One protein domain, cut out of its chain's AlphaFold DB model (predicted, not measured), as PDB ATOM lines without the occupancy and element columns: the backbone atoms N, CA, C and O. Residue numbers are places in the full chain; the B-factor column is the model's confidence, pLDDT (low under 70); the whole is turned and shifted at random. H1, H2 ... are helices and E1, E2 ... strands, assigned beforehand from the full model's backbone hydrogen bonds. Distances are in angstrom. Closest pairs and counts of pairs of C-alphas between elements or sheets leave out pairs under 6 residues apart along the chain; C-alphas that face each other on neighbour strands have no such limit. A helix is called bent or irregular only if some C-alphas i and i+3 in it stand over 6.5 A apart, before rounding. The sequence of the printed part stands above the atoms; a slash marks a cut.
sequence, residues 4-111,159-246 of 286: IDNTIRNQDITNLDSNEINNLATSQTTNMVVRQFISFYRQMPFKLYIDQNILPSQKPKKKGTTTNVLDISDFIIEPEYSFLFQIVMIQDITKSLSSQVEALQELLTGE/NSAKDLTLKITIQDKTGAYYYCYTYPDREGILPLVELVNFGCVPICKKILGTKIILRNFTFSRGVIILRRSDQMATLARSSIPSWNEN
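Overview. This is residues 4 to 111 and 159 to 246 of the 286 residues of the protein "RMI1_N domain-containing protein" of Hanseniaspora guilliermondii (UniProt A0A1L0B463). Look first for one strongly twisted, curled sheet of seven strands, with a cluster of three short helices, H1, H2 and H3, at one side of it; H3 lies across strands E1 and E4 and joins the cluster to the sheet. H4 leads away from the sheet into a long loop, residues 58 to 81, while H5 lies far off beyond the other end of E1, touching no helix. The printed part has 196 residues with seven named helices and seven named strands, in the order H1 H2 H3 H4 E1 H5 E2 E3 H6 E4 E5 E6 E7 H7, and its class is mixed, helices and strands. The sheet runs E5 E6 E3 E2 E1 E4 E7 and is mixed, with E6 and E3 parallel and the other neighbours antiparallel. The whole is compact, with a radius of gyration of the C-alphas of 18.3 A and spans of 55 by 51 by 30 A.

Arrangement. Begin at E1, residues 82 to 92, which bends by 74 degrees at residue 88. On one side find E2, residues 166 to 172, antiparallel to it, with N 88 and O 169 at 2.8 A. E2 forms a hairpin with E3, residues 177 to 182, where N 180 and O 168 are 2.8 A apart. E6, residues 223 to 226, is parallel to E3, with N 224 and O 179 at 2.8 A; it forms a hairpin with the edge strand E5, residues 218 to 220, where N 220 and O 223 are 2.8 A apart. Residues 75 to 76 pair antiparallel with residues 218 to 219 of E5. On the other side of E1 comes E4, residues 211 to 215, antiparallel, with N 85 and O 212 at 2.8 A; E4 runs on into E5 across a break of 2 residues, at 92 degrees. The other edge strand, E7, residues 231 to 234, is antiparallel to E4, with N 213 and O 233 at 2.8 A. From edge to edge the strands' lines turn by 83 degrees. H3, residues 32 to 42, is on the sheet at a height of 9.8 A and runs across the strands, at 65 degrees to E1 on the local plane; the two form two layers, a helix on one face of a sheet. Its closest C-alphas to E1 are those of Phe 40 and Leu 84, 5.9 A. H2, residues 18 to 26, forms a helical hairpin with H3; they only just touch, with 3 pairs of C-alphas within 8 A, the closest those of Ala 25 and Arg 35, 6.7 A. H1, residues 4 to 10, only just touches H3, with 3 such pairs, the closest Asp 5 and Val 34, 7.4 A. H1 also only just touches H7, residues 241 to 244, with 3 pairs, the closest Asn 10 and Pro 241, 6.5 A. H4, residues 46 to 57, only grazes the sheet with its residues 46 to 49, and H6, residues 190 to 193, only grazes it with residues 190 to 192. H5, residues 97 to 109, is not on the sheet. In H2, H3 and H5 every O i to N i+4 pair is within hydrogen-bond range; H1 has 2 of 3 and H4 5 of 8, and H6 and H7 are too short for such a pair.

Along the chain. Find C-alpha 82 at (-129.468, -43.111, 118.480); from there E1 runs 25.9 A to C-alpha 92 at (-128.702, -69.042, 118.032). E2 is 18.9 A long, E3 16.5 A and E4 13.6 A. Of the helices, H5 is 18.3 A long, H4 16.1 A, H3 15.4 A and H2 12.5 A. H4 is irregular, but only just: C-alphas 52 and 55 are 6.53 A apart. H1 begins at C-alpha 4, (-151.114, -44.968, 110.748), and H7 ends at C-alpha 244, (-143.187, -63.998, 109.713).

Size, cuts and confidence. The two C-alphas farthest apart are those of Lys 63 and Gly 110, 59.5 A. Residues 112 to 158 are not printed, and C-alphas 111 and 159 stand 27.6 A apart across this cut. The links H4 to E1, 24 residues, and H6 to E4, 17 residues, are long. The mean pLDDT of the printed part is 75.1, and 60 residues are under 70, among them residues 59 to 73 and 183 to 206.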
ATOM      1  N   ILE A   4    -152.443 -45.464 110.383       51.81
ATOM      2  CA  ILE A   4    -151.114 -44.968 110.748       51.81
ATOM      3  C   ILE A   4    -150.182 -46.063 111.312       51.81
ATOM      4  O   ILE A   4    -148.983 -46.047 111.038       51.81
ATOM      5  N   ASP A   5    -150.712 -47.049 112.046       60.75
ATOM      6  CA  ASP A   5    -149.909 -48.164 112.576       60.75
ATOM      7  C   ASP A   5    -149.544 -49.179 111.478       60.75
ATOM      8  O   ASP A   5    -148.559 -49.907 111.608       60.75
ATOM      9  N   ASN A   6    -150.312 -49.230 110.380       66.06
ATOM     10  CA  ASN A   6    -150.077 -50.177 109.290       66.06
ATOM     11  C   ASN A   6    -148.876 -49.786 108.421       66.06
ATOM     12  O   ASN A   6    -148.147 -50.684 108.005       66.06
ATOM     13  N   THR A   7    -148.632 -48.493 108.181       68.56
ATOM     14  CA  THR A   7    -147.495 -48.035 107.360       68.56
ATOM     15  C   THR A   7    -146.160 -48.479 107.963       68.56
ATOM     16  O   THR A   7    -145.360 -49.125 107.298       68.56
ATOM     17  N   ILE A   8    -145.943 -48.236 109.259       76.50
ATOM     18  CA  ILE A   8    -144.670 -48.561 109.931       76.50
ATOM     19  C   ILE A   8    -144.509 -50.063 110.167       76.50
ATOM     20  O   ILE A   8    -143.402 -50.602 110.102       76.50
ATOM     21  N   ARG A   9    -145.615 -50.747 110.471       77.50
ATOM     22  CA  ARG A   9    -145.603 -52.172 110.795       77.50
ATOM     23  C   ARG A   9    -145.415 -53.053 109.570       77.50
ATOM     24  O   ARG A   9    -144.747 -54.073 109.674       77.50
ATOM     25  N   ASN A  10    -146.032 -52.708 108.444       81.06
ATOM     26  CA  ASN A  10    -146.104 -53.611 107.296       81.06
ATOM     27  C   ASN A  10    -145.023 -53.342 106.247       81.06
ATOM     28  O   ASN A  10    -144.862 -54.161 105.344       81.06
ATOM     29  N   GLN A  11    -144.292 -52.231 106.355       85.00
ATOM     30  CA  GLN A  11    -143.261 -51.868 105.391       85.00
ATOM     31  C   GLN A  11    -141.847 -52.099 105.933       85.00
ATOM     32  O   GLN A  11    -141.551 -51.932 107.125       85.00
ATOM     33  N   ASP A  12    -140.976 -52.481 105.002       89.19
ATOM     34  CA  ASP A  12    -139.532 -52.458 105.188       89.19
ATOM     35  C   ASP A  12    -139.086 -51.017 105.464       89.19
ATOM     36  O   ASP A  12    -139.526 -50.085 104.790       89.19
ATOM     37  N   ILE A  13    -138.204 -50.837 106.449       89.81
ATOM     38  CA  ILE A  13    -137.630 -49.538 106.796       89.81
ATOM     39  C   ILE A  13    -136.995 -48.822 105.593       89.81
ATOM     40  O   ILE A  13    -136.950 -47.598 105.587       89.81
ATOM     41  N   THR A  14    -136.522 -49.548 104.578       90.75
ATOM     42  CA  THR A  14    -135.911 -48.947 103.381       90.75
ATOM     43  C   THR A  14    -136.921 -48.432 102.358       90.75
ATOM     44  O   THR A  14    -136.543 -47.685 101.461       90.75
ATOM     45  N   ASN A  15    -138.187 -48.843 102.466       88.94
ATOM     46  CA  ASN A  15    -139.209 -48.621 101.440       88.94
ATOM     47  C   ASN A  15    -140.293 -47.624 101.883       88.94
ATOM     48  O   ASN A  15    -141.298 -47.475 101.194       88.94
ATOM     49  N   LEU A  16    -140.106 -46.962 103.026       85.88
ATOM     50  CA  LEU A  16    -141.046 -45.966 103.538       85.88
ATOM     51  C   LEU A  16    -140.971 -44.684 102.701       85.88
ATOM     52  O   LEU A  16    -139.913 -44.052 102.611       85.88
ATOM     53  N   ASP A  17    -142.108 -44.267 102.140       83.25
ATOM     54  CA  ASP A  17    -142.210 -43.016 101.389       83.25
ATOM     55  C   ASP A  17    -142.021 -41.808 102.324       83.25
ATOM     56  O   ASP A  17    -142.663 -41.669 103.369       83.25
ATOM     57  N   SER A  18    -141.143 -40.890 101.924       82.19
ATOM     58  CA  SER A  18    -140.891 -39.645 102.652       82.19
ATOM     59  C   SER A  18    -142.148 -38.781 102.782       82.19
ATOM     60  O   SER A  18    -142.336 -38.134 103.815       82.19
ATOM     61  N   ASN A  19    -143.032 -38.791 101.780       83.62
ATOM     62  CA  ASN A  19    -144.303 -38.069 101.831       83.62
ATOM     63  C   ASN A  19    -145.251 -38.684 102.863       83.62
ATOM     64  O   ASN A  19    -145.847 -37.952 103.653       83.62
ATOM     65  N   GLU A  20    -145.339 -40.017 102.922       82.56
ATOM     66  CA  GLU A  20    -146.120 -40.716 103.948       82.56
ATOM     67  C   GLU A  20    -145.596 -40.387 105.348       82.56
ATOM     68  O   GLU A  20    -146.368 -39.979 106.213       82.56
ATOM     69  N   ILE A  21    -144.280 -40.455 105.563       83.38
ATOM     70  CA  ILE A  21    -143.663 -40.096 106.848       83.38
ATOM     71  C   ILE A  21    -143.956 -38.639 107.232       83.38
ATOM     72  O   ILE A  21    -144.242 -38.354 108.398       83.38
ATOM     73  N   ASN A  22    -143.913 -37.711 106.276       83.81
ATOM     74  CA  ASN A  22    -144.220 -36.303 106.527       83.81
ATOM     75  C   ASN A  22    -145.694 -36.084 106.883       83.81
ATOM     76  O   ASN A  22    -145.975 -35.366 107.842       83.81
ATOM     77  N   ASN A  23    -146.614 -36.753 106.188       83.50
ATOM     78  CA  ASN A  23    -148.044 -36.716 106.495       83.50
ATOM     79  C   ASN A  23    -148.347 -37.313 107.880       83.50
ATOM     80  O   ASN A  23    -149.150 -36.777 108.642       83.50
ATOM     81  N   LEU A  24    -147.661 -38.399 108.253       80.94
ATOM     82  CA  LEU A  24    -147.778 -38.992 109.587       80.94
ATOM     83  C   LEU A  24    -147.233 -38.067 110.686       80.94
ATOM     84  O   LEU A  24    -147.756 -38.063 111.803       80.94
ATOM     85  N   ALA A  25    -146.205 -37.274 110.379       81.31
ATOM     86  CA  ALA A  25    -145.601 -36.336 111.321       81.31
ATOM     87  C   ALA A  25    -146.508 -35.135 111.629       81.31
ATOM     88  O   ALA A  25    -146.476 -34.622 112.747       81.31
ATOM     89  N   THR A  26    -147.294 -34.678 110.651       82.44
ATOM     90  CA  THR A  26    -148.188 -33.514 110.784       82.44
ATOM     91  C   THR A  26    -149.572 -33.877 111.323       82.44
ATOM     92  O   THR A  26    -150.298 -32.999 111.790       82.44
ATOM     93  N   SER A  27    -149.939 -35.160 111.309       79.44
ATOM     94  CA  SER A  27    -151.220 -35.628 111.837       79.44
ATOM     95  C   SER A  27    -151.317 -35.479 113.365       79.44
ATOM     96  O   SER A  27    -150.505 -35.998 114.136       79.44
ATOM     97  N   GLN A  28    -152.376 -34.806 113.825       67.12
ATOM     98  CA  GLN A  28    -152.636 -34.572 115.251       67.12
ATOM     99  C   GLN A  28    -152.992 -35.859 116.016       67.12
ATOM    100  O   GLN A  28    -152.762 -35.942 117.222       67.12
ATOM    101  N   THR A  29    -153.488 -36.887 115.320       73.25
ATOM    102  CA  THR A  29    -153.938 -38.163 115.906       73.25
ATOM    103  C   THR A  29    -152.832 -39.218 116.005       73.25
ATOM    104  O   THR A  29    -153.078 -40.345 116.442       73.25
ATOM    105  N   THR A  30    -151.598 -38.875 115.627       72.81
ATOM    106  CA  THR A  30    -150.461 -39.799 115.642       72.81
ATOM    107  C   THR A  30    -150.056 -40.173 117.069       72.81
ATOM    108  O   THR A  30    -149.682 -39.306 117.864       72.81
ATOM    109  N   ASN A  31    -150.084 -41.474 117.379       80.94
ATOM    110  CA  ASN A  31    -149.673 -42.030 118.670       80.94
ATOM    111  C   ASN A  31    -148.183 -41.745 118.967       80.94
ATOM    112  O   ASN A  31    -147.355 -41.667 118.060       80.94
ATOM    113  N   MET A  32    -147.830 -41.636 120.252       81.25
ATOM    114  CA  MET A  32    -146.463 -41.448 120.749       81.25
ATOM    115  C   MET A  32    -145.433 -42.413 120.139       81.25
ATOM    116  O   MET A  32    -144.346 -41.966 119.780       81.25
ATOM    117  N   VAL A  33    -145.761 -43.700 119.966       78.00
ATOM    118  CA  VAL A  33    -144.836 -44.696 119.382       78.00
ATOM    119  C   VAL A  33    -144.472 -44.333 117.941       78.00
ATOM    120  O   VAL A  33    -143.311 -44.409 117.544       78.00
ATOM    121  N   VAL A  34    -145.453 -43.873 117.166       80.88
ATOM    122  CA  VAL A  34    -145.253 -43.446 115.779       80.88
ATOM    123  C   VAL A  34    -144.465 -42.141 115.723       80.88
ATOM    124  O   VAL A  34    -143.554 -42.011 114.910       80.88
ATOM    125  N   ARG A  35    -144.730 -41.192 116.630       84.19
ATOM    126  CA  ARG A  35    -143.925 -39.963 116.738       84.19
ATOM    127  C   ARG A  35    -142.463 -40.268 117.069       84.19
ATOM    128  O   ARG A  35    -141.570 -39.680 116.464       84.19
ATOM    129  N   GLN A  36    -142.219 -41.208 117.985       85.00
ATOM    130  CA  GLN A  36    -140.872 -41.693 118.290       85.00
ATOM    131  C   GLN A  36    -140.231 -42.326 117.055       85.00
ATOM    132  O   GLN A  36    -139.132 -41.923 116.686       85.00
ATOM    133  N   PHE A  37    -140.930 -43.241 116.369       87.31
ATOM    134  CA  PHE A  37    -140.443 -43.835 115.122       87.31
ATOM    135  C   PHE A  37    -140.023 -42.764 114.112       87.31
ATOM    136  O   PHE A  37    -138.895 -42.796 113.637       87.31
ATOM    137  N   ILE A  38    -140.892 -41.790 113.822       88.38
ATOM    138  CA  ILE A  38    -140.624 -40.717 112.854       88.38
ATOM    139  C   ILE A  38    -139.408 -39.887 113.274       88.38
ATOM    140  O   ILE A  38    -138.578 -39.551 112.430       88.38
ATOM    141  N   SER A  39    -139.280 -39.577 114.568       89.50
ATOM    142  CA  SER A  39    -138.125 -38.851 115.101       89.50
ATOM    143  C   SER A  39    -136.819 -39.590 114.795       89.50
ATOM    144  O   SER A  39    -135.923 -38.997 114.198       89.50
ATOM    145  N   PHE A  40    -136.734 -40.891 115.093       90.00
ATOM    146  CA  PHE A  40    -135.536 -41.686 114.790       90.00
ATOM    147  C   PHE A  40    -135.362 -41.962 113.294       90.00
ATOM    148  O   PHE A  40    -134.241 -41.992 112.799       90.00
ATOM    149  N   TYR A  41    -136.452 -42.108 112.540       90.31
ATOM    150  CA  TYR A  41    -136.392 -42.305 111.094       90.31
ATOM    151  C   TYR A  41    -135.821 -41.078 110.374       90.31
ATOM    152  O   TYR A  41    -135.126 -41.221 109.369       90.31
ATOM    153  N   ARG A  42    -136.057 -39.866 110.892       90.19
ATOM    154  CA  ARG A  42    -135.474 -38.621 110.365       90.19
ATOM    155  C   ARG A  42    -134.018 -38.401 110.779       90.19
ATOM    156  O   ARG A  42    -133.313 -37.677 110.082       90.19
ATOM    157  N   GLN A  43    -133.550 -39.036 111.853       92.00
ATOM    158  CA  GLN A  43    -132.151 -38.945 112.283       92.00
ATOM    159  C   GLN A  43    -131.194 -39.579 111.267       92.00
ATOM    160  O   GLN A  43    -131.594 -40.356 110.396       92.00
ATOM    161  N   MET A  44    -129.914 -39.229 111.367       93.19
ATOM    162  CA  MET A  44    -128.864 -39.771 110.507       93.19
ATOM    163  C   MET A  44    -128.810 -41.310 110.601       93.19
ATOM    164  O   MET A  44    -128.808 -41.849 111.708       93.19
ATOM    165  N   PRO A  45    -128.767 -42.042 109.470       93.69
ATOM    166  CA  PRO A  45    -128.599 -43.492 109.503       93.69
ATOM    167  C   PRO A  45    -127.202 -43.885 109.981       93.69
ATOM    168  O   PRO A  45    -126.232 -43.158 109.763       93.69
ATOM    169  N   PHE A  46    -127.089 -45.080 110.556       93.62
ATOM    170  CA  PHE A  46    -125.831 -45.578 111.104       93.62
ATOM    171  C   PHE A  46    -124.715 -45.677 110.055       93.62
ATOM    172  O   PHE A  46    -123.586 -45.283 110.339       93.62
ATOM    173  N   LYS A  47    -125.032 -46.093 108.817       92.50
ATOM    174  CA  LYS A  47    -124.053 -46.076 107.719       92.50
ATOM    175  C   LYS A  47    -123.421 -44.696 107.533       92.50
ATOM    176  O   LYS A  47    -122.205 -44.571 107.448       92.50
ATOM    177  N   LEU A  48    -124.253 -43.657 107.488       92.12
ATOM    178  CA  LEU A  48    -123.782 -42.297 107.256       92.12
ATOM    179  C   LEU A  48    -123.006 -41.759 108.463       92.12
ATOM    180  O   LEU A  48    -122.010 -41.070 108.277       92.12
ATOM    181  N   TYR A  49    -123.408 -42.129 109.683       92.06
ATOM    182  CA  TYR A  49    -122.639 -41.816 110.887       92.06
ATOM    183  C   TYR A  49    -121.218 -42.380 110.809       92.06
ATOM    184  O   TYR A  49    -120.260 -41.654 111.074       92.06
ATOM    185  N   ILE A  50    -121.083 -43.650 110.414       89.44
ATOM    186  CA  ILE A  50    -119.782 -44.287 110.208       89.44
ATOM    187  C   ILE A  50    -118.972 -43.516 109.162       89.44
ATOM    188  O   ILE A  50    -117.823 -43.158 109.423       89.44
ATOM    189  N   ASP A  51    -119.575 -43.237 108.007       88.06
ATOM    190  CA  ASP A  51    -118.888 -42.599 106.884       88.06
ATOM    191  C   ASP A  51    -118.404 -41.178 107.218       88.06
ATOM    192  O   ASP A  51    -117.342 -40.767 106.754       88.06
ATOM    193  N   GLN A  52    -119.162 -40.431 108.027       90.00
ATOM    194  CA  GLN A  52    -118.878 -39.027 108.340       90.00
ATOM    195  C   GLN A  52    -118.016 -38.829 109.590       90.00
ATOM    196  O   GLN A  52    -117.199 -37.913 109.614       90.00
ATOM    197  N   ASN A  53    -118.181 -39.661 110.620       88.19
ATOM    198  CA  ASN A  53    -117.563 -39.422 111.933       88.19
ATOM    199  C   ASN A  53    -116.447 -40.426 112.248       88.19
ATOM    200  O   ASN A  53    -115.468 -40.091 112.916       88.19
ATOM    201  N   ILE A  54    -116.558 -41.659 111.744       86.12
ATOM    202  CA  ILE A  54    -115.643 -42.746 112.112       86.12
ATOM    203  C   ILE A  54    -114.582 -42.987 111.040       86.12
ATOM    204  O   ILE A  54    -113.399 -43.043 111.357       86.12
ATOM    205  N   LEU A  55    -114.962 -43.106 109.766       82.50
ATOM    206  CA  LEU A  55    -113.991 -43.345 108.693       82.50
ATOM    207  C   LEU A  55    -112.932 -42.233 108.568       82.50
ATOM    208  O   LEU A  55    -111.755 -42.576 108.447       82.50
ATOM    209  N   PRO A  56    -113.265 -40.929 108.654       81.56
ATOM    210  CA  PRO A  56    -112.264 -39.872 108.493       81.56
ATOM    211  C   PRO A  56    -111.228 -39.813 109.623       81.56
ATOM    212  O   PRO A  56    -110.113 -39.338 109.408       81.56
ATOM    213  N   SER A  57    -111.566 -40.298 110.823       74.88
ATOM    214  CA  SER A  57    -110.644 -40.342 111.965       74.88
ATOM    215  C   SER A  57    -109.691 -41.546 111.917       74.88
ATOM    216  O   SER A  57    -108.652 -41.552 112.586       74.88
ATOM    217  N   GLN A  58    -109.977 -42.544 111.073       70.12
ATOM    218  CA  GLN A  58    -109.111 -43.697 110.847       70.12
ATOM    219  C   GLN A  58    -107.959 -43.292 109.919       70.12
ATOM    220  O   GLN A  58    -108.142 -43.068 108.723       70.12
ATOM    221  N   LYS A  59    -106.727 -43.222 110.442       60.66
ATOM    222  CA  LYS A  59    -105.547 -43.034 109.582       60.66
ATOM    223  C   LYS A  59    -105.474 -44.201 108.583       60.66
ATOM    224  O   LYS A  59    -105.421 -45.349 109.031       60.66
ATOM    225  N   PRO A  60    -105.418 -43.953 107.260       59.19
ATOM    226  CA  PRO A  60    -105.348 -45.027 106.281       59.19
ATOM    227  C   PRO A  60    -104.090 -45.860 106.533       59.19
ATOM    228  O   PRO A  60    -102.959 -45.367 106.447       59.19
ATOM    229  N   LYS A  61    -104.276 -47.140 106.866       54.59
ATOM    230  CA  LYS A  61    -103.174 -48.099 106.940       54.59
ATOM    231  C   LYS A  61    -102.706 -48.371 105.507       54.59
ATOM    232  O   LYS A  61    -103.218 -49.262 104.851       54.59
ATOM    233  N   LYS A  62    -101.703 -47.598 105.070       54.56
ATOM    234  CA  LYS A  62    -101.057 -47.580 103.738       54.56
ATOM    235  C   LYS A  62    -101.867 -46.881 102.632       54.56
ATOM    236  O   LYS A  62    -103.073 -47.047 102.493       54.56
ATOM    237  N   LYS A  63    -101.157 -46.095 101.806       47.38
ATOM    238  CA  LYS A  63    -101.680 -45.496 100.564       47.38
ATOM    239  C   LYS A  63    -102.201 -46.614  99.651       47.38
ATOM    240  O   LYS A  63    -101.415 -47.462  99.242       47.38
ATOM    241  N   GLY A  64    -103.491 -46.581  99.321       56.34
ATOM    242  CA  GLY A  64    -104.101 -47.448  98.304       56.34
ATOM    243  C   GLY A  64    -105.123 -48.466  98.813       56.34
ATOM    244  O   GLY A  64    -105.733 -49.142  97.993       56.34
ATOM    245  N   THR A  65    -105.349 -48.581 100.125       55.22
ATOM    246  CA  THR A  65    -106.399 -49.454 100.672       55.22
ATOM    247  C   THR A  65    -107.611 -48.608 101.048       55.22
ATOM    248  O   THR A  65    -107.531 -47.772 101.946       55.22
ATOM    249  N   THR A  66    -108.728 -48.780 100.342       55.81
ATOM    250  CA  THR A  66    -110.018 -48.213 100.757       55.81
ATOM    251  C   THR A  66    -110.408 -48.856 102.082       55.81
ATOM    252  O   THR A  66    -110.598 -50.069 102.127       55.81
ATOM    253  N   THR A  67    -110.506 -48.070 103.152       58.09
ATOM    254  CA  THR A  67    -110.997 -48.534 104.455       58.09
ATOM    255  C   THR A  67    -112.444 -48.980 104.297       58.09
ATOM    256  O   THR A  67    -113.332 -48.147 104.106       58.09
ATOM    257  N   ASN A  68    -112.682 -50.291 104.307       61.03
ATOM    258  CA  ASN A  68    -114.036 -50.824 104.310       61.03
ATOM    259  C   ASN A  68    -114.647 -50.602 105.702       61.03
ATOM    260  O   ASN A  68    -113.931 -50.547 106.699       61.03
ATOM    261  N   VAL A  69    -115.975 -50.534 105.797       58.81
ATOM    262  CA  VAL A  69    -116.696 -50.439 107.079       58.81
ATOM    263  C   VAL A  69    -116.347 -51.610 108.014       58.81
ATOM    264  O   VAL A  69    -116.376 -51.482 109.235       58.81
ATOM    265  N   LEU A  70    -115.952 -52.751 107.443       59.34
ATOM    266  CA  LEU A  70    -115.489 -53.925 108.188       59.34
ATOM    267  C   LEU A  70    -114.068 -53.780 108.764       59.34
ATOM    268  O   LEU A  70    -113.737 -54.483 109.716       59.34
ATOM    269  N   ASP A  71    -113.251 -52.870 108.226       60.25
ATOM    270  CA  ASP A  71    -111.871 -52.622 108.674       60.25
ATOM    271  C   ASP A  71    -111.795 -51.600 109.820       60.25
ATOM    272  O   ASP A  71    -110.705 -51.268 110.296       60.25
ATOM    273  N   ILE A  72    -112.949 -51.091 110.259       65.69
ATOM    274  CA  ILE A  72    -113.052 -50.077 111.301       65.69
ATOM    275  C   ILE A  72    -112.616 -50.658 112.653       65.69
ATOM    276  O   ILE A  72    -113.102 -51.705 113.095       65.69
ATOM    277  N   SER A  73    -111.694 -49.954 113.316       69.12
ATOM    278  CA  SER A  73    -111.279 -50.252 114.692       69.12
ATOM    279  C   SER A  73    -112.408 -50.043 115.701       69.12
ATOM    280  O   SER A  73    -113.308 -49.249 115.471       69.12
ATOM    281  N   ASP A  74    -112.313 -50.701 116.851       83.50
ATOM    282  CA  ASP A  74    -113.318 -50.659 117.915       83.50
ATOM    283  C   ASP A  74    -113.674 -49.219 118.339       83.50
ATOM    284  O   ASP A  74    -112.785 -48.426 118.657       83.50
ATOM    285  N   PHE A  75    -114.967 -48.886 118.351       86.19
ATOM    286  CA  PHE A  75    -115.482 -47.605 118.838       86.19
ATOM    287  C   PHE A  75    -116.802 -47.780 119.595       86.19
ATOM    288  O   PHE A  75    -117.544 -48.745 119.400       86.19
ATOM    289  N   ILE A  76    -117.096 -46.824 120.469       86.12
ATOM    290  CA  ILE A  76    -118.372 -46.724 121.179       86.12
ATOM    291  C   ILE A  76    -119.147 -45.560 120.566       86.12
ATOM    292  O   ILE A  76    -118.559 -44.531 120.241       86.12
ATOM    293  N   ILE A  77    -120.453 -45.738 120.385       87.38
ATOM    294  CA  ILE A  77    -121.339 -44.664 119.935       87.38
ATOM    295  C   ILE A  77    -121.449 -43.560 120.978       87.38
ATOM    296  O   ILE A  77    -121.666 -43.847 122.157       87.38
ATOM    297  N   GLU A  78    -121.320 -42.308 120.528       85.75
ATOM    298  CA  GLU A  78    -121.461 -41.148 121.407       85.75
ATOM    299  C   GLU A  78    -122.904 -41.063 121.949       85.75
ATOM    300  O   GLU A  78    -123.851 -41.379 121.214       85.75
ATOM    301  N   PRO A  79    -123.102 -40.682 123.227       83.00
ATOM    302  CA  PRO A  79    -124.400 -40.772 123.904       83.00
ATOM    303  C   PRO A  79    -125.564 -40.015 123.252       83.00
ATOM    304  O   PRO A  79    -126.729 -40.365 123.451       83.00
ATOM    305  N   GLU A  80    -125.261 -38.967 122.494       86.81
ATOM    306  CA  GLU A  80    -126.214 -38.149 121.750       86.81
ATOM    307  C   GLU A  80    -126.811 -38.865 120.530       86.81
ATOM    308  O   GLU A  80    -127.901 -38.497 120.078       86.81
ATOM    309  N   TYR A  81    -126.151 -39.903 120.008       89.88
ATOM    310  CA  TYR A  81    -126.617 -40.615 118.825       89.88
ATOM    311  C   TYR A  81    -127.472 -41.832 119.178       89.88
ATOM    312  O   TYR A  81    -127.175 -42.654 120.044       89.88
ATOM    313  N   SER A  82    -128.569 -41.965 118.440       91.44
ATOM    314  CA  SER A  82    -129.468 -43.111 118.480       91.44
ATOM    315  C   SER A  82    -129.716 -43.581 117.059       91.44
ATOM    316  O   SER A  82    -129.942 -42.766 116.168       91.44
ATOM    317  N   PHE A  83    -129.722 -44.893 116.845       93.19
ATOM    318  CA  PHE A  83    -129.877 -45.440 115.501       93.19
ATOM    319  C   PHE A  83    -131.070 -46.380 115.423       93.19
ATOM    320  O   PHE A  83    -131.219 -47.291 116.239       93.19
ATOM    321  N   LEU A  84    -131.919 -46.130 114.428       92.62
ATOM    322  CA  LEU A  84    -133.056 -46.970 114.088       92.62
ATOM    323  C   LEU A  84    -132.611 -48.089 113.152       92.62
ATOM    324  O   LEU A  84    -132.042 -47.839 112.088       92.62
ATOM    325  N   PHE A  85    -132.959 -49.309 113.527       92.44
ATOM    326  CA  PHE A  85    -132.705 -50.503 112.746       92.44
ATOM    327  C   PHE A  85    -133.949 -51.375 112.645       92.44
ATOM    328  O   PHE A  85    -134.903 -51.239 113.408       92.44
ATOM    329  N   GLN A  86    -133.907 -52.315 111.713       92.06
ATOM    330  CA  GLN A  86    -134.901 -53.351 111.516       92.06
ATOM    331  C   GLN A  86    -134.258 -54.726 111.689       92.06
ATOM    332  O   GLN A  86    -133.215 -54.998 111.099       92.06
ATOM    333  N   ILE A  87    -134.880 -55.606 112.473       88.88
ATOM    334  CA  ILE A  87    -134.432 -56.993 112.632       88.88
ATOM    335  C   ILE A  87    -134.788 -57.789 111.376       88.88
ATOM    336  O   ILE A  87    -135.953 -57.865 110.992       88.88
ATOM    337  N   VAL A  88    -133.793 -58.431 110.772       90.62
ATOM    338  CA  VAL A  88    -133.947 -59.222 109.540       90.62
ATOM    339  C   VAL A  88    -133.795 -60.713 109.801       90.62
ATOM    340  O   VAL A  88    -134.461 -61.524 109.164       90.62
ATOM    341  N   MET A  89    -132.937 -61.093 110.747       86.19
ATOM    342  CA  MET A  89    -132.708 -62.492 111.094       86.19
ATOM    343  C   MET A  89    -132.201 -62.606 112.528       86.19
ATOM    344  O   MET A  89    -131.472 -61.735 112.999       86.19
ATOM    345  N   ILE A  90    -132.546 -63.704 113.196       80.88
ATOM    346  CA  ILE A  90    -131.981 -64.084 114.491       80.88
ATOM    347  C   ILE A  90    -131.531 -65.532 114.398       80.88
ATOM    348  O   ILE A  90    -132.247 -66.386 113.877       80.88
ATOM    349  N   GLN A  91    -130.332 -65.797 114.894       79.12
ATOM    350  CA  GLN A  91    -129.742 -67.119 114.928       79.12
ATOM    351  C   GLN A  91    -129.133 -67.368 116.305       79.12
ATOM    352  O   GLN A  91    -128.350 -66.557 116.795       79.12
ATOM    353  N   ASP A  92    -129.450 -68.514 116.897       78.44
ATOM    354  CA  ASP A  92    -128.702 -69.042 118.032       78.44
ATOM    355  C   ASP A  92    -127.363 -69.579 117.514       78.44
ATOM    356  O   ASP A  92    -127.331 -70.417 116.614       78.44
ATOM    357  N   ILE A  93    -126.245 -69.063 118.022       79.69
ATOM    358  CA  ILE A  93    -124.909 -69.536 117.631       79.69
ATOM    359  C   ILE A  93    -124.251 -70.418 118.695       79.69
ATOM    360  O   ILE A  93    -123.124 -70.864 118.502       79.69
ATOM    361  N   THR A  94    -124.955 -70.716 119.786       76.38
ATOM    362  CA  THR A  94    -124.507 -71.683 120.800       76.38
ATOM    363  C   THR A  94    -124.716 -73.118 120.354       76.38
ATOM    364  O   THR A  94    -123.955 -74.013 120.720       76.38
ATOM    365  N   LYS A  95    -125.738 -73.342 119.526       74.00
ATOM    366  CA  LYS A  95    -126.079 -74.649 118.974       74.00
ATOM    367  C   LYS A  95    -125.629 -74.751 117.529       74.00
ATOM    368  O   LYS A  95    -125.726 -73.803 116.751       74.00
ATOM    369  N   SER A  96    -125.201 -75.947 117.128       79.56
ATOM    370  CA  SER A  96    -124.941 -76.221 115.713       79.56
ATOM    371  C   SER A  96    -126.211 -76.019 114.878       79.56
ATOM    372  O   SER A  96    -127.316 -76.323 115.328       79.56
ATOM    373  N   LEU A  97    -126.044 -75.543 113.644       80.31
ATOM    374  CA  LEU A  97    -127.164 -75.299 112.735       80.31
ATOM    375  C   LEU A  97    -127.960 -76.585 112.428       80.31
ATOM    376  O   LEU A  97    -129.177 -76.520 112.329       80.31
ATOM    377  N   SER A  98    -127.291 -77.745 112.352       80.75
ATOM    378  CA  SER A  98    -127.945 -79.059 112.176       80.75
ATOM    379  C   SER A  98    -128.889 -79.376 113.330       80.75
ATOM    380  O   SER A  98    -130.065 -79.626 113.110       80.75
ATOM    381  N   SER A  99    -128.403 -79.257 114.571       80.12
ATOM    382  CA  SER A  99    -129.211 -79.526 115.766       80.12
ATOM    383  C   SER A  99    -130.410 -78.582 115.887       80.12
ATOM    384  O   SER A  99    -131.469 -78.991 116.353       80.12
ATOM    385  N   GLN A 100    -130.273 -77.328 115.450       80.50
ATOM    386  CA  GLN A 100    -131.397 -76.389 115.416       80.50
ATOM    387  C   GLN A 100    -132.435 -76.756 114.350       80.50
ATOM    388  O   GLN A 100    -133.630 -76.609 114.593       80.50
ATOM    389  N   VAL A 101    -131.992 -77.224 113.179       82.12
ATOM    390  CA  VAL A 101    -132.881 -77.711 112.116       82.12
ATOM    391  C   VAL A 101    -133.637 -78.956 112.578       82.12
ATOM    392  O   VAL A 101    -134.856 -78.979 112.456       82.12
ATOM    393  N   GLU A 102    -132.940 -79.933 113.156       79.06
ATOM    394  CA  GLU A 102    -133.531 -81.158 113.711       79.06
ATOM    395  C   GLU A 102    -134.603 -80.828 114.759       79.06
ATOM    396  O   GLU A 102    -135.752 -81.232 114.602       79.06
ATOM    397  N   ALA A 103    -134.272 -79.989 115.749       76.50
ATOM    398  CA  ALA A 103    -135.213 -79.577 116.793       76.50
ATOM    399  C   ALA A 103    -136.447 -78.841 116.236       76.50
ATOM    400  O   ALA A 103    -137.565 -79.024 116.714       76.50
ATOM    401  N   LEU A 104    -136.267 -77.996 115.214       76.81
ATOM    402  CA  LEU A 104    -137.383 -77.309 114.562       76.81
ATOM    403  C   LEU A 104    -138.251 -78.251 113.723       76.81
ATOM    404  O   LEU A 104    -139.454 -78.021 113.612       76.81
ATOM    405  N   GLN A 105    -137.659 -79.270 113.104       79.62
ATOM    406  CA  GLN A 105    -138.403 -80.269 112.346       79.62
ATOM    407  C   GLN A 105    -139.221 -81.163 113.270       79.62
ATOM    408  O   GLN A 105    -140.413 -81.299 113.028       79.62
ATOM    409  N   GLU A 106    -138.612 -81.678 114.339       77.00
ATOM    410  CA  GLU A 106    -139.287 -82.468 115.374       77.00
ATOM    411  C   GLU A 106    -140.494 -81.716 115.944       77.00
ATOM    412  O   GLU A 106    -141.583 -82.270 116.050       77.00
ATOM    413  N   LEU A 107    -140.347 -80.415 116.204       74.50
ATOM    414  CA  LEU A 107    -141.457 -79.570 116.640       74.50
ATOM    415  C   LEU A 107    -142.604 -79.486 115.614       74.50
ATOM    416  O   LEU A 107    -143.768 -79.408 116.002       74.50
ATOM    417  N   LEU A 108    -142.292 -79.408 114.317       73.19
ATOM    418  CA  LEU A 108    -143.306 -79.254 113.268       73.19
ATOM    419  C   LEU A 108    -143.992 -80.570 112.906       73.19
ATOM    420  O   LEU A 108    -145.172 -80.547 112.563       73.19
ATOM    421  N   THR A 109    -143.258 -81.683 112.916       74.38
ATOM    422  CA  THR A 109    -143.768 -82.993 112.493       74.38
ATOM    423  C   THR A 109    -144.228 -83.855 113.663       74.38
ATOM    424  O   THR A 109    -144.984 -84.793 113.448       74.38
ATOM    425  N   GLY A 110    -143.785 -83.558 114.888       63.28
ATOM    426  CA  GLY A 110    -143.967 -84.431 116.051       63.28
ATOM    427  C   GLY A 110    -143.133 -85.715 115.984       63.28
ATOM    428  O   GLY A 110    -143.254 -86.571 116.855       63.28
ATOM    429  N   GLU A 111    -142.292 -85.870 114.958       60.88
ATOM    430  CA  GLU A 111    -141.463 -87.053 114.759       60.88
ATOM    431  C   GLU A 111    -140.069 -86.812 115.337       60.88
ATOM    432  O   GLU A 111    -139.298 -85.992 114.830       60.88
ATOM    433  N   ASN A 159    -130.155 -73.471 134.447       34.47
ATOM    434  CA  ASN A 159    -129.198 -72.376 134.652       34.47
ATOM    435  C   ASN A 159    -128.604 -71.841 133.311       34.47
ATOM    436  O   ASN A 159    -127.638 -71.082 133.330       34.47
ATOM    437  N   SER A 160    -129.160 -72.230 132.149       45.75
ATOM    438  CA  SER A 160    -128.557 -72.132 130.802       45.75
ATOM    439  C   SER A 160    -128.816 -70.820 130.050       45.75
ATOM    440  O   SER A 160    -128.176 -70.578 129.030       45.75
ATOM    441  N   ALA A 161    -129.683 -69.929 130.547       48.06
ATOM    442  CA  ALA A 161    -129.839 -68.591 129.955       48.06
ATOM    443  C   ALA A 161    -128.532 -67.767 129.988       48.06
ATOM    444  O   ALA A 161    -128.405 -66.791 129.254       48.06
ATOM    445  N   LYS A 162    -127.560 -68.178 130.816       49.44
ATOM    446  CA  LYS A 162    -126.228 -67.570 130.922       49.44
ATOM    447  C   LYS A 162    -125.328 -67.836 129.715       49.44
ATOM    448  O   LYS A 162    -124.401 -67.071 129.515       49.44
ATOM    449  N   ASP A 163    -125.619 -68.853 128.906       57.88
ATOM    450  CA  ASP A 163    -124.734 -69.239 127.802       57.88
ATOM    451  C   ASP A 163    -125.303 -68.875 126.421       57.88
ATOM    452  O   ASP A 163    -124.605 -69.050 125.422       57.88
ATOM    453  N   LEU A 164    -126.540 -68.351 126.328       68.44
ATOM    454  CA  LEU A 164    -127.145 -68.033 125.031       68.44
ATOM    455  C   LEU A 164    -126.446 -66.849 124.355       68.44
ATOM    456  O   LEU A 164    -126.561 -65.700 124.773       68.44
ATOM    457  N   THR A 165    -125.802 -67.140 123.232       74.62
ATOM    458  CA  THR A 165    -125.252 -66.157 122.306       74.62
ATOM    459  C   THR A 165    -126.090 -66.145 121.032       74.62
ATOM    460  O   THR A 165    -126.157 -67.133 120.298       74.62
ATOM    461  N   LEU A 166    -126.722 -65.008 120.757       78.06
ATOM    462  CA  LEU A 166    -127.492 -64.766 119.547       78.06
ATOM    463  C   LEU A 166    -126.680 -63.927 118.564       78.06
ATOM    464  O   LEU A 166    -126.064 -62.926 118.933       78.06
ATOM    465  N   LYS A 167    -126.750 -64.313 117.293       85.00
ATOM    466  CA  LYS A 167    -126.384 -63.482 116.153       85.00
ATOM    467  C   LYS A 167    -127.656 -62.888 115.564       85.00
ATOM    468  O   LYS A 167    -128.525 -63.618 115.089       85.00
ATOM    469  N   ILE A 168    -127.749 -61.568 115.554       85.44
ATOM    470  CA  ILE A 168    -128.887 -60.827 115.016       85.44
ATOM    471  C   ILE A 168    -128.407 -60.075 113.781       85.44
ATOM    472  O   ILE A 168    -127.444 -59.315 113.841       85.44
ATOM    473  N   THR A 169    -129.070 -60.282 112.651       91.06
ATOM    474  CA  THR A 169    -128.873 -59.447 111.466       91.06
ATOM    475  C   THR A 169    -129.851 -58.291 111.543       91.06
ATOM    476  O   THR A 169    -131.065 -58.513 111.588       91.06
ATOM    477  N   ILE A 170    -129.322 -57.074 111.537       92.12
ATOM    478  CA  ILE A 170    -130.115 -55.849 111.518       92.12
ATOM    479  C   ILE A 170    -129.811 -55.034 110.265       92.12
ATOM    480  O   ILE A 170    -128.730 -55.143 109.689       92.12
ATOM    481  N   GLN A 171    -130.771 -54.222 109.851       94.50
ATOM    482  CA  GLN A 171    -130.701 -53.383 108.662       94.50
ATOM    483  C   GLN A 171    -131.008 -51.938 109.043       94.50
ATOM    484  O   GLN A 171    -131.964 -51.690 109.782       94.50
ATOM    485  N   ASP A 172    -130.206 -50.987 108.572       93.88
ATOM    486  CA  ASP A 172    -130.533 -49.567 108.712       93.88
ATOM    487  C   ASP A 172    -131.440 -49.079 107.568       93.88
ATOM    488  O   ASP A 172    -131.658 -49.771 106.574       93.88
ATOM    489  N   LYS A 173    -131.961 -47.854 107.673       91.38
ATOM    490  CA  LYS A 173    -132.836 -47.278 106.635       91.38
ATOM    491  C   LYS A 173    -132.160 -47.051 105.271       91.38
ATOM    492  O   LYS A 173    -132.853 -46.750 104.311       91.38
ATOM    493  N   THR A 174    -130.832 -47.170 105.169       92.94
ATOM    494  CA  THR A 174    -130.118 -47.124 103.875       92.94
ATOM    495  C   THR A 174    -130.061 -48.490 103.194       92.94
ATOM    496  O   THR A 174    -129.624 -48.589 102.052       92.94
ATOM    497  N   GLY A 175    -130.490 -49.545 103.893       92.25
ATOM    498  CA  GLY A 175    -130.403 -50.927 103.442       92.25
ATOM    499  C   GLY A 175    -129.083 -51.608 103.793       92.25
ATOM    500  O   GLY A 175    -128.885 -52.761 103.409       92.25
ATOM    501  N   ALA A 176    -128.189 -50.942 104.529       92.31
ATOM    502  CA  ALA A 176    -126.950 -51.554 104.988       92.31
ATOM    503  C   ALA A 176    -127.231 -52.567 106.105       92.31
ATOM    504  O   ALA A 176    -127.987 -52.289 107.040       92.31
ATOM    505  N   TYR A 177    -126.600 -53.738 106.002       93.00
ATOM    506  CA  TYR A 177    -126.735 -54.823 106.969       93.00
ATOM    507  C   TYR A 177    -125.583 -54.827 107.965       93.00
ATOM    508  O   TYR A 177    -124.418 -54.695 107.587       93.00
ATOM    509  N   TYR A 178    -125.917 -55.083 109.224       91.81
ATOM    510  CA  TYR A 178    -124.964 -55.213 110.315       91.81
ATOM    511  C   TYR A 178    -125.270 -56.468 111.123       91.81
ATOM    512  O   TYR A 178    -126.428 -56.866 111.286       91.81
ATOM    513  N   TYR A 179    -124.220 -57.090 111.651       90.75
ATOM    514  CA  TYR A 179    -124.369 -58.174 112.611       90.75
ATOM    515  C   TYR A 179    -124.270 -57.631 114.023       90.75
ATOM    516  O   TYR A 179    -123.357 -56.871 114.332       90.75
ATOM    517  N   CYS A 180    -125.185 -58.069 114.877       87.19
ATOM    518  CA  CYS A 180    -125.131 -57.849 116.307       87.19
ATOM    519  C   CYS A 180    -124.929 -59.177 117.019       87.19
ATOM    520  O   CYS A 180    -125.607 -60.157 116.700       87.19
ATOM    521  N   TYR A 181    -124.043 -59.194 118.003       82.56
ATOM    522  CA  TYR A 181    -123.865 -60.327 118.898       82.56
ATOM    523  C   TYR A 181    -124.281 -59.936 120.306       82.56
ATOM    524  O   TYR A 181    -123.916 -58.865 120.792       82.56
ATOM    525  N   THR A 182    -125.048 -60.802 120.962       74.75
ATOM    526  CA  THR A 182    -125.346 -60.644 122.387       74.75
ATOM    527  C   THR A 182    -124.144 -61.115 123.195       74.75
ATOM    528  O   THR A 182    -123.674 -62.234 122.990       74.75
ATOM    529  N   TYR A 183    -123.638 -60.287 124.105       63.97
ATOM    530  CA  TYR A 183    -122.516 -60.681 124.954       63.97
ATOM    531  C   TYR A 183    -122.998 -61.606 126.095       63.97
ATOM    532  O   TYR A 183    -123.936 -61.224 126.798       63.97
ATOM    533  N   PRO A 184    -122.407 -62.804 126.283       55.50
ATOM    534  CA  PRO A 184    -122.917 -63.837 127.193       55.50
ATOM    535  C   PRO A 184    -122.528 -63.664 128.674       55.50
ATOM    536  O   PRO A 184    -122.756 -64.571 129.470       55.50
ATOM    537  N   ASP A 185    -121.949 -62.535 129.098       53.22
ATOM    538  CA  ASP A 185    -121.677 -62.358 130.531       53.22
ATOM    539  C   ASP A 185    -122.979 -62.368 131.349       53.22
ATOM    540  O   ASP A 185    -124.013 -61.879 130.899       53.22
ATOM    541  N   ARG A 186    -122.879 -62.970 132.548       45.91
ATOM    542  CA  ARG A 186    -123.896 -63.612 133.420       45.91
ATOM    543  C   ARG A 186    -125.219 -62.889 133.718       45.91
ATOM    544  O   ARG A 186    -126.018 -63.411 134.497       45.91
ATOM    545  N   GLU A 187    -125.492 -61.752 133.112       43.62
ATOM    546  CA  GLU A 187    -126.718 -60.987 133.270       43.62
ATOM    547  C   GLU A 187    -127.263 -60.662 131.876       43.62
ATOM    548  O   GLU A 187    -126.920 -59.654 131.262       43.62
ATOM    549  N   GLY A 188    -128.091 -61.573 131.354       43.72
ATOM    550  CA  GLY A 188    -128.598 -61.548 129.982       43.72
ATOM    551  C   GLY A 188    -129.331 -60.259 129.591       43.72
ATOM    552  O   GLY A 188    -129.814 -59.496 130.426       43.72
ATOM    553  N   ILE A 189    -129.435 -60.009 128.288       47.81
ATOM    554  CA  ILE A 189    -130.080 -58.820 127.715       47.81
ATOM    555  C   ILE A 189    -131.604 -58.971 127.807       47.81
ATOM    556  O   ILE A 189    -132.245 -59.506 126.904       47.81
ATOM    557  N   LEU A 190    -132.182 -58.473 128.904       43.81
ATOM    558  CA  LEU A 190    -133.619 -58.516 129.204       43.81
ATOM    559  C   LEU A 190    -134.529 -58.085 128.023       43.81
ATOM    560  O   LEU A 190    -135.471 -58.816 127.738       43.81
ATOM    561  N   PRO A 191    -134.243 -57.021 127.241       46.25
ATOM    562  CA  PRO A 191    -135.191 -56.571 126.212       46.25
ATOM    563  C   PRO A 191    -135.198 -57.393 124.902       46.25
ATOM    564  O   PRO A 191    -136.162 -57.306 124.144       46.25
ATOM    565  N   LEU A 192    -134.170 -58.207 124.611       49.56
ATOM    566  CA  LEU A 192    -134.190 -59.187 123.499       49.56
ATOM    567  C   LEU A 192    -134.662 -60.566 123.973       49.56
ATOM    568  O   LEU A 192    -135.326 -61.281 123.229       49.56
ATOM    569  N   VAL A 193    -134.352 -60.911 125.223       46.34
ATOM    570  CA  VAL A 193    -134.832 -62.113 125.918       46.34
ATOM    571  C   VAL A 193    -136.356 -62.068 126.101       46.34
ATOM    572  O   VAL A 193    -137.017 -63.080 125.918       46.34
ATOM    573  N   GLU A 194    -136.945 -60.899 126.370       45.34
ATOM    574  CA  GLU A 194    -138.408 -60.712 126.417       45.34
ATOM    575  C   GLU A 194    -139.076 -60.818 125.034       45.34
ATOM    576  O   GLU A 194    -140.236 -61.215 124.922       45.34
ATOM    577  N   LEU A 195    -138.349 -60.495 123.960       46.94
ATOM    578  CA  LEU A 195    -138.806 -60.694 122.580       46.94
ATOM    579  C   LEU A 195    -138.721 -62.165 122.133       46.94
ATOM    580  O   LEU A 195    -139.404 -62.574 121.191       46.94
ATOM    581  N   VAL A 196    -137.874 -62.945 122.800       46.31
ATOM    582  CA  VAL A 196    -137.564 -64.343 122.502       46.31
ATOM    583  C   VAL A 196    -137.803 -65.137 123.779       46.31
ATOM    584  O   VAL A 196    -136.849 -65.549 124.426       46.31
ATOM    585  N   ASN A 197    -139.071 -65.295 124.181       39.19
ATOM    586  CA  ASN A 197    -139.460 -66.089 125.353       39.19
ATOM    587  C   ASN A 197    -138.624 -67.377 125.422       39.19
ATOM    588  O   ASN A 197    -138.741 -68.258 124.568       39.19
ATOM    589  N   PHE A 198    -137.733 -67.445 126.409       34.56
ATOM    590  CA  PHE A 198    -136.763 -68.520 126.529       34.56
ATOM    591  C   PHE A 198    -137.442 -69.815 126.963       34.56
ATOM    592  O   PHE A 198    -138.064 -69.890 128.018       34.56
ATOM    593  N   GLY A 199    -137.222 -70.851 126.164       31.11
ATOM    594  CA  GLY A 199    -137.554 -72.230 126.480       31.11
ATOM    595  C   GLY A 199    -137.449 -73.054 125.210       31.11
ATOM    596  O   GLY A 199    -138.411 -73.123 124.463       31.11
ATOM    597  N   CYS A 200    -136.251 -73.581 124.936       40.12
ATOM    598  CA  CYS A 200    -135.969 -74.632 123.953       40.12
ATOM    599  C   CYS A 200    -136.915 -74.680 122.741       40.12
ATOM    600  O   CYS A 200    -137.810 -75.506 122.740       40.12
ATOM    601  N   VAL A 201    -136.692 -73.835 121.721       39.72
ATOM    602  CA  VAL A 201    -137.349 -73.924 120.397       39.72
ATOM    603  C   VAL A 201    -138.856 -74.238 120.512       39.72
ATOM    604  O   VAL A 201    -139.252 -75.397 120.423       39.72
ATOM    605  N   PRO A 202    -139.729 -73.230 120.661       46.03
ATOM    606  CA  PRO A 202    -139.902 -72.206 119.631       46.03
ATOM    607  C   PRO A 202    -140.159 -70.810 120.234       46.03
ATOM    608  O   PRO A 202    -140.152 -70.627 121.435       46.03
ATOM    609  N   ILE A 203    -140.537 -69.834 119.402       46.50
ATOM    610  CA  ILE A 203    -141.069 -68.504 119.780       46.50
ATOM    611  C   ILE A 203    -140.030 -67.363 119.728       46.50
ATOM    612  O   ILE A 203    -139.977 -66.471 120.561       46.50
ATOM    613  N   CYS A 204    -139.328 -67.285 118.595       51.19
ATOM    614  CA  CYS A 204    -139.136 -66.010 117.883       51.19
ATOM    615  C   CYS A 204    -140.339 -65.730 116.953       51.19
ATOM    616  O   CYS A 204    -140.169 -65.252 115.828       51.19
ATOM    617  N   LYS A 205    -141.568 -66.123 117.334       54.31
ATOM    618  CA  LYS A 205    -142.736 -65.916 116.464       54.31
ATOM    619  C   LYS A 205    -142.923 -64.407 116.324       54.31
ATOM    620  O   LYS A 205    -143.262 -63.751 117.299       54.31
ATOM    621  N   LYS A 206    -142.794 -63.895 115.099       63.44
ATOM    622  CA  LYS A 206    -143.138 -62.509 114.745       63.44
ATOM    623  C   LYS A 206    -142.126 -61.458 115.200       63.44
ATOM    624  O   LYS A 206    -142.523 -60.377 115.612       63.44
ATOM    625  N   ILE A 207    -140.831 -61.753 115.098       75.06
ATOM    626  CA  ILE A 207    -139.777 -60.770 115.388       75.06
ATOM    627  C   ILE A 207    -139.170 -60.137 114.135       75.06
ATOM    628  O   ILE A 207    -138.622 -59.039 114.213       75.06
ATOM    629  N   LEU A 208    -139.291 -60.779 112.968       85.50
ATOM    630  CA  LEU A 208    -138.725 -60.231 111.738       85.50
ATOM    631  C   LEU A 208    -139.464 -58.950 111.334       85.50
ATOM    632  O   LEU A 208    -140.684 -58.844 111.479       85.50
ATOM    633  N   GLY A 209    -138.720 -57.962 110.854       87.31
ATOM    634  CA  GLY A 209    -139.230 -56.634 110.526       87.31
ATOM    635  C   GLY A 209    -139.405 -55.709 111.734       87.31
ATOM    636  O   GLY A 209    -139.736 -54.539 111.546       87.31
ATOM    637  N   THR A 210    -139.160 -56.195 112.959       86.00
ATOM    638  CA  THR A 210    -139.264 -55.373 114.173       86.00
ATOM    639  C   THR A 210    -138.268 -54.228 114.113       86.00
ATOM    640  O   THR A 210    -137.079 -54.438 113.872       86.00
ATOM    641  N   LYS A 211    -138.763 -53.018 114.357       87.50
ATOM    642  CA  LYS A 211    -137.981 -51.791 114.412       87.50
ATOM    643  C   LYS A 211    -137.446 -51.599 115.832       87.50
ATOM    644  O   LYS A 211    -138.216 -51.559 116.797       87.50
ATOM    645  N   ILE A 212    -136.132 -51.482 115.947       86.69
ATOM    646  CA  ILE A 212    -135.415 -51.309 117.210       86.69
ATOM    647  C   ILE A 212    -134.576 -50.040 117.159       86.69
ATOM    648  O   ILE A 212    -134.076 -49.651 116.106       86.69
ATOM    649  N   ILE A 213    -134.407 -49.408 118.311       87.56
ATOM    650  CA  ILE A 213    -133.497 -48.286 118.495       87.56
ATOM    651  C   ILE A 213    -132.356 -48.773 119.370       87.56
ATOM    652  O   ILE A 213    -132.601 -49.324 120.445       87.56
ATOM    653  N   LEU A 214    -131.128 -48.552 118.912       87.69
ATOM    654  CA  LEU A 214    -129.920 -48.836 119.674       87.69
ATOM    655  C   LEU A 214    -129.225 -47.535 120.066       87.69
ATOM    656  O   LEU A 214    -129.114 -46.609 119.255       87.69
ATOM    657  N   ARG A 215    -128.744 -47.493 121.310       86.06
ATOM    658  CA  ARG A 215    -127.955 -46.395 121.881       86.06
ATOM    659  C   ARG A 215    -126.773 -46.950 122.660       86.06
ATOM    660  O   ARG A 215    -126.874 -48.042 123.217       86.06
ATOM    661  N   ASN A 216    -125.698 -46.171 122.745       83.62
ATOM    662  CA  ASN A 216    -124.524 -46.457 123.583       83.62
ATOM    663  C   ASN A 216    -123.892 -47.841 123.340       83.62
ATOM    664  O   ASN A 216    -123.289 -48.418 124.245       83.62
ATOM    665  N   PHE A 217    -124.030 -48.390 122.133       85.50
ATOM    666  CA  PHE A 217    -123.481 -49.701 121.798       85.50
ATOM    667  C   PHE A 217    -122.036 -49.597 121.312       85.50
ATOM    668  O   PHE A 217    -121.570 -48.547 120.861       85.50
ATOM    669  N   THR A 218    -121.329 -50.721 121.394       86.06
ATOM    670  CA  THR A 218    -119.962 -50.851 120.877       86.06
ATOM    671  C   THR A 218    -119.996 -51.447 119.475       86.06
ATOM    672  O   THR A 218    -120.703 -52.426 119.238       86.06
ATOM    673  N   PHE A 219    -119.215 -50.886 118.557       88.50
ATOM    674  CA  PHE A 219    -118.974 -51.445 117.233       88.50
ATOM    675  C   PHE A 219    -117.509 -51.853 117.115       88.50
ATOM    676  O   PHE A 219    -116.608 -51.050 117.339       88.50
ATOM    677  N   SER A 220    -117.265 -53.111 116.775       85.12
ATOM    678  CA  SER A 220    -115.937 -53.715 116.726       85.12
ATOM    679  C   SER A 220    -115.854 -54.633 115.520       85.12
ATOM    680  O   SER A 220    -116.714 -55.489 115.350       85.12
ATOM    681  N   ARG A 221    -114.829 -54.473 114.671       80.94
ATOM    682  CA  ARG A 221    -114.538 -55.394 113.549       80.94
ATOM    683  C   ARG A 221    -115.756 -55.703 112.663       80.94
ATOM    684  O   ARG A 221    -116.000 -56.852 112.296       80.94
ATOM    685  N   GLY A 222    -116.560 -54.684 112.367       83.31
ATOM    686  CA  GLY A 222    -117.760 -54.838 111.543       83.31
ATOM    687  C   GLY A 222    -118.987 -55.414 112.263       83.31
ATOM    688  O   GLY A 222    -119.977 -55.721 111.598       83.31
ATOM    689  N   VAL A 223    -118.944 -55.586 113.588       86.75
ATOM    690  CA  VAL A 223    -120.049 -56.144 114.376       86.75
ATOM    691  C   VAL A 223    -120.428 -55.237 115.543       86.75
ATOM    692  O   VAL A 223    -119.583 -54.623 116.188       86.75
ATOM    693  N   ILE A 224    -121.722 -55.172 115.836       88.56
ATOM    694  CA  ILE A 224    -122.262 -54.513 117.020       88.56
ATOM    695  C   ILE A 224    -122.225 -55.511 118.176       88.56
ATOM    696  O   ILE A 224    -122.728 -56.631 118.070       88.56
ATOM    697  N   ILE A 225    -121.647 -55.104 119.295       83.56
ATOM    698  CA  ILE A 225    -121.658 -55.881 120.529       83.56
ATOM    699  C   ILE A 225    -122.759 -55.298 121.400       83.56
ATOM    700  O   ILE A 225    -122.645 -54.166 121.868       83.56
ATOM    701  N   LEU A 226    -123.827 -56.070 121.588       77.44
ATOM    702  CA  LEU A 226    -124.931 -55.701 122.460       77.44
ATOM    703  C   LEU A 226    -124.616 -56.184 123.871       77.44
ATOM    704  O   LEU A 226    -124.483 -57.387 124.113       77.44
ATOM    705  N   ARG A 227    -124.508 -55.242 124.804       72.06
ATOM    706  CA  ARG A 227    -124.379 -55.490 126.243       72.06
ATOM    707  C   ARG A 227    -125.702 -55.176 126.930       72.06
ATOM    708  O   ARG A 227    -126.500 -54.390 126.431       72.06
ATOM    709  N   ARG A 228    -125.929 -55.730 128.123       63.12
ATOM    710  CA  ARG A 228    -127.132 -55.426 128.922       63.12
ATOM    711  C   ARG A 228    -127.252 -53.942 129.289       63.12
ATOM    712  O   ARG A 228    -128.363 -53.436 129.390       63.12
ATOM    713  N   SER A 229    -126.125 -53.259 129.492       57.88
ATOM    714  CA  SER A 229    -126.077 -51.817 129.765       57.88
ATOM    715  C   SER A 229    -126.526 -50.960 128.584       57.88
ATOM    716  O   SER A 229    -126.841 -49.784 128.768       57.88
ATOM    717  N   ASP A 230    -126.509 -51.517 127.374       67.56
ATOM    718  CA  ASP A 230    -126.838 -50.770 126.175       67.56
ATOM    719  C   ASP A 230    -128.364 -50.617 126.100       67.56
ATOM    720  O   ASP A 230    -129.130 -51.566 126.286       67.56
ATOM    721  N   GLN A 231    -128.826 -49.393 125.855       64.56
ATOM    722  CA  GLN A 231    -130.255 -49.111 125.807       64.56
ATOM    723  C   GLN A 231    -130.801 -49.541 124.447       64.56
ATOM    724  O   GLN A 231    -130.641 -48.838 123.445       64.56
ATOM    725  N   MET A 232    -131.469 -50.692 124.424       72.31
ATOM    726  CA  MET A 232    -132.293 -51.109 123.298       72.31
ATOM    727  C   MET A 232    -133.759 -50.809 123.594       72.31
ATOM    728  O   MET A 232    -134.317 -51.305 124.573       72.31
ATOM    729  N   ALA A 233    -134.398 -50.039 122.718       72.00
ATOM    730  CA  ALA A 233    -135.835 -49.811 122.767       72.00
ATOM    731  C   ALA A 233    -136.502 -50.438 121.543       72.00
ATOM    732  O   ALA A 233    -136.171 -50.113 120.403       72.00
ATOM    733  N   THR A 234    -137.468 -51.321 121.777       70.62
ATOM    734  CA  THR A 234    -138.321 -51.846 120.711       70.62
ATOM    735  C   THR A 234    -139.461 -50.876 120.464       70.62
ATOM    736  O   THR A 234    -140.212 -50.541 121.380       70.62
ATOM    737  N   LEU A 235    -139.650 -50.473 119.212       69.69
ATOM    738  CA  LEU A 235    -140.863 -49.769 118.818       69.69
ATOM    739  C   LEU A 235    -141.960 -50.831 118.669       69.69
ATOM    740  O   LEU A 235    -142.001 -51.573 117.683       69.69
ATOM    741  N   ALA A 236    -142.754 -50.994 119.732       54.16
ATOM    742  CA  ALA A 236    -143.655 -52.128 119.937       54.16
ATOM    743  C   ALA A 236    -144.564 -52.421 118.726       54.16
ATOM    744  O   ALA A 236    -145.108 -51.514 118.103       54.16
ATOM    745  N   ARG A 237    -144.773 -53.719 118.445       63.47
ATOM    746  CA  ARG A 237    -145.658 -54.268 117.389       63.47
ATOM    747  C   ARG A 237    -145.279 -53.923 115.941       63.47
ATOM    748  O   ARG A 237    -146.119 -54.061 115.056       63.47
ATOM    749  N   SER A 238    -144.031 -53.551 115.679       65.75
ATOM    750  CA  SER A 238    -143.545 -53.190 114.338       65.75
ATOM    751  C   SER A 238    -143.070 -54.365 113.470       65.75
ATOM    752  O   SER A 238    -142.565 -54.141 112.375       65.75
ATOM    753  N   SER A 239    -143.225 -55.612 113.922       80.94
ATOM    754  CA  SER A 239    -142.894 -56.790 113.114       80.94
ATOM    755  C   SER A 239    -143.700 -56.814 111.814       80.94
ATOM    756  O   SER A 239    -144.931 -56.685 111.870       80.94
ATOM    757  N   ILE A 240    -143.041 -57.097 110.692       86.75
ATOM    758  CA  ILE A 240    -143.685 -57.186 109.380       86.75
ATOM    759  C   ILE A 240    -144.408 -58.536 109.282       86.75
ATOM    760  O   ILE A 240    -143.746 -59.579 109.295       86.75
ATOM    761  N   PRO A 241    -145.753 -58.574 109.207       84.88
ATOM    762  CA  PRO A 241    -146.491 -59.836 109.254       84.88
ATOM    763  C   PRO A 241    -146.080 -60.818 108.151       84.88
ATOM    764  O   PRO A 241    -145.781 -61.971 108.459       84.88
ATOM    765  N   SER A 242    -145.946 -60.341 106.910       88.38
ATOM    766  CA  SER A 242    -145.594 -61.158 105.737       88.38
ATOM    767  C   SER A 242    -144.219 -61.831 105.847       88.38
ATOM    768  O   SER A 242    -144.006 -62.937 105.343       88.38
ATOM    769  N   TRP A 243    -143.276 -61.219 106.572       87.44
ATOM    770  CA  TRP A 243    -141.955 -61.804 106.823       87.44
ATOM    771  C   TRP A 243    -142.024 -62.988 107.787       87.44
ATOM    772  O   TRP A 243    -141.203 -63.898 107.724       87.44
ATOM    773  N   ASN A 244    -143.029 -63.001 108.661       83.44
ATOM    774  CA  ASN A 244    -143.187 -63.998 109.713       83.44
ATOM    775  C   ASN A 244    -144.239 -65.071 109.382       83.44
ATOM    776  O   ASN A 244    -144.409 -66.024 110.146       83.44
ATOM    777  N   GLU A 245    -144.936 -64.956 108.251       86.12
ATOM    778  CA  GLU A 245    -145.774 -66.029 107.707       86.12
ATOM    779  C   GLU A 245    -144.926 -67.263 107.396       86.12
ATOM    780  O   GLU A 245    -143.867 -67.150 106.772       86.12
ATOM    781  N   ASN A 246    -145.387 -68.443 107.826       84.12
ATOM    782  CA  ASN A 246    -144.678 -69.720 107.662       84.12
ATOM    783  C   ASN A 246    -143.212 -69.670 108.134       84.12
ATOM    784  O   ASN A 246    -142.341 -70.315 107.549       84.12
TER     785      ASN A 246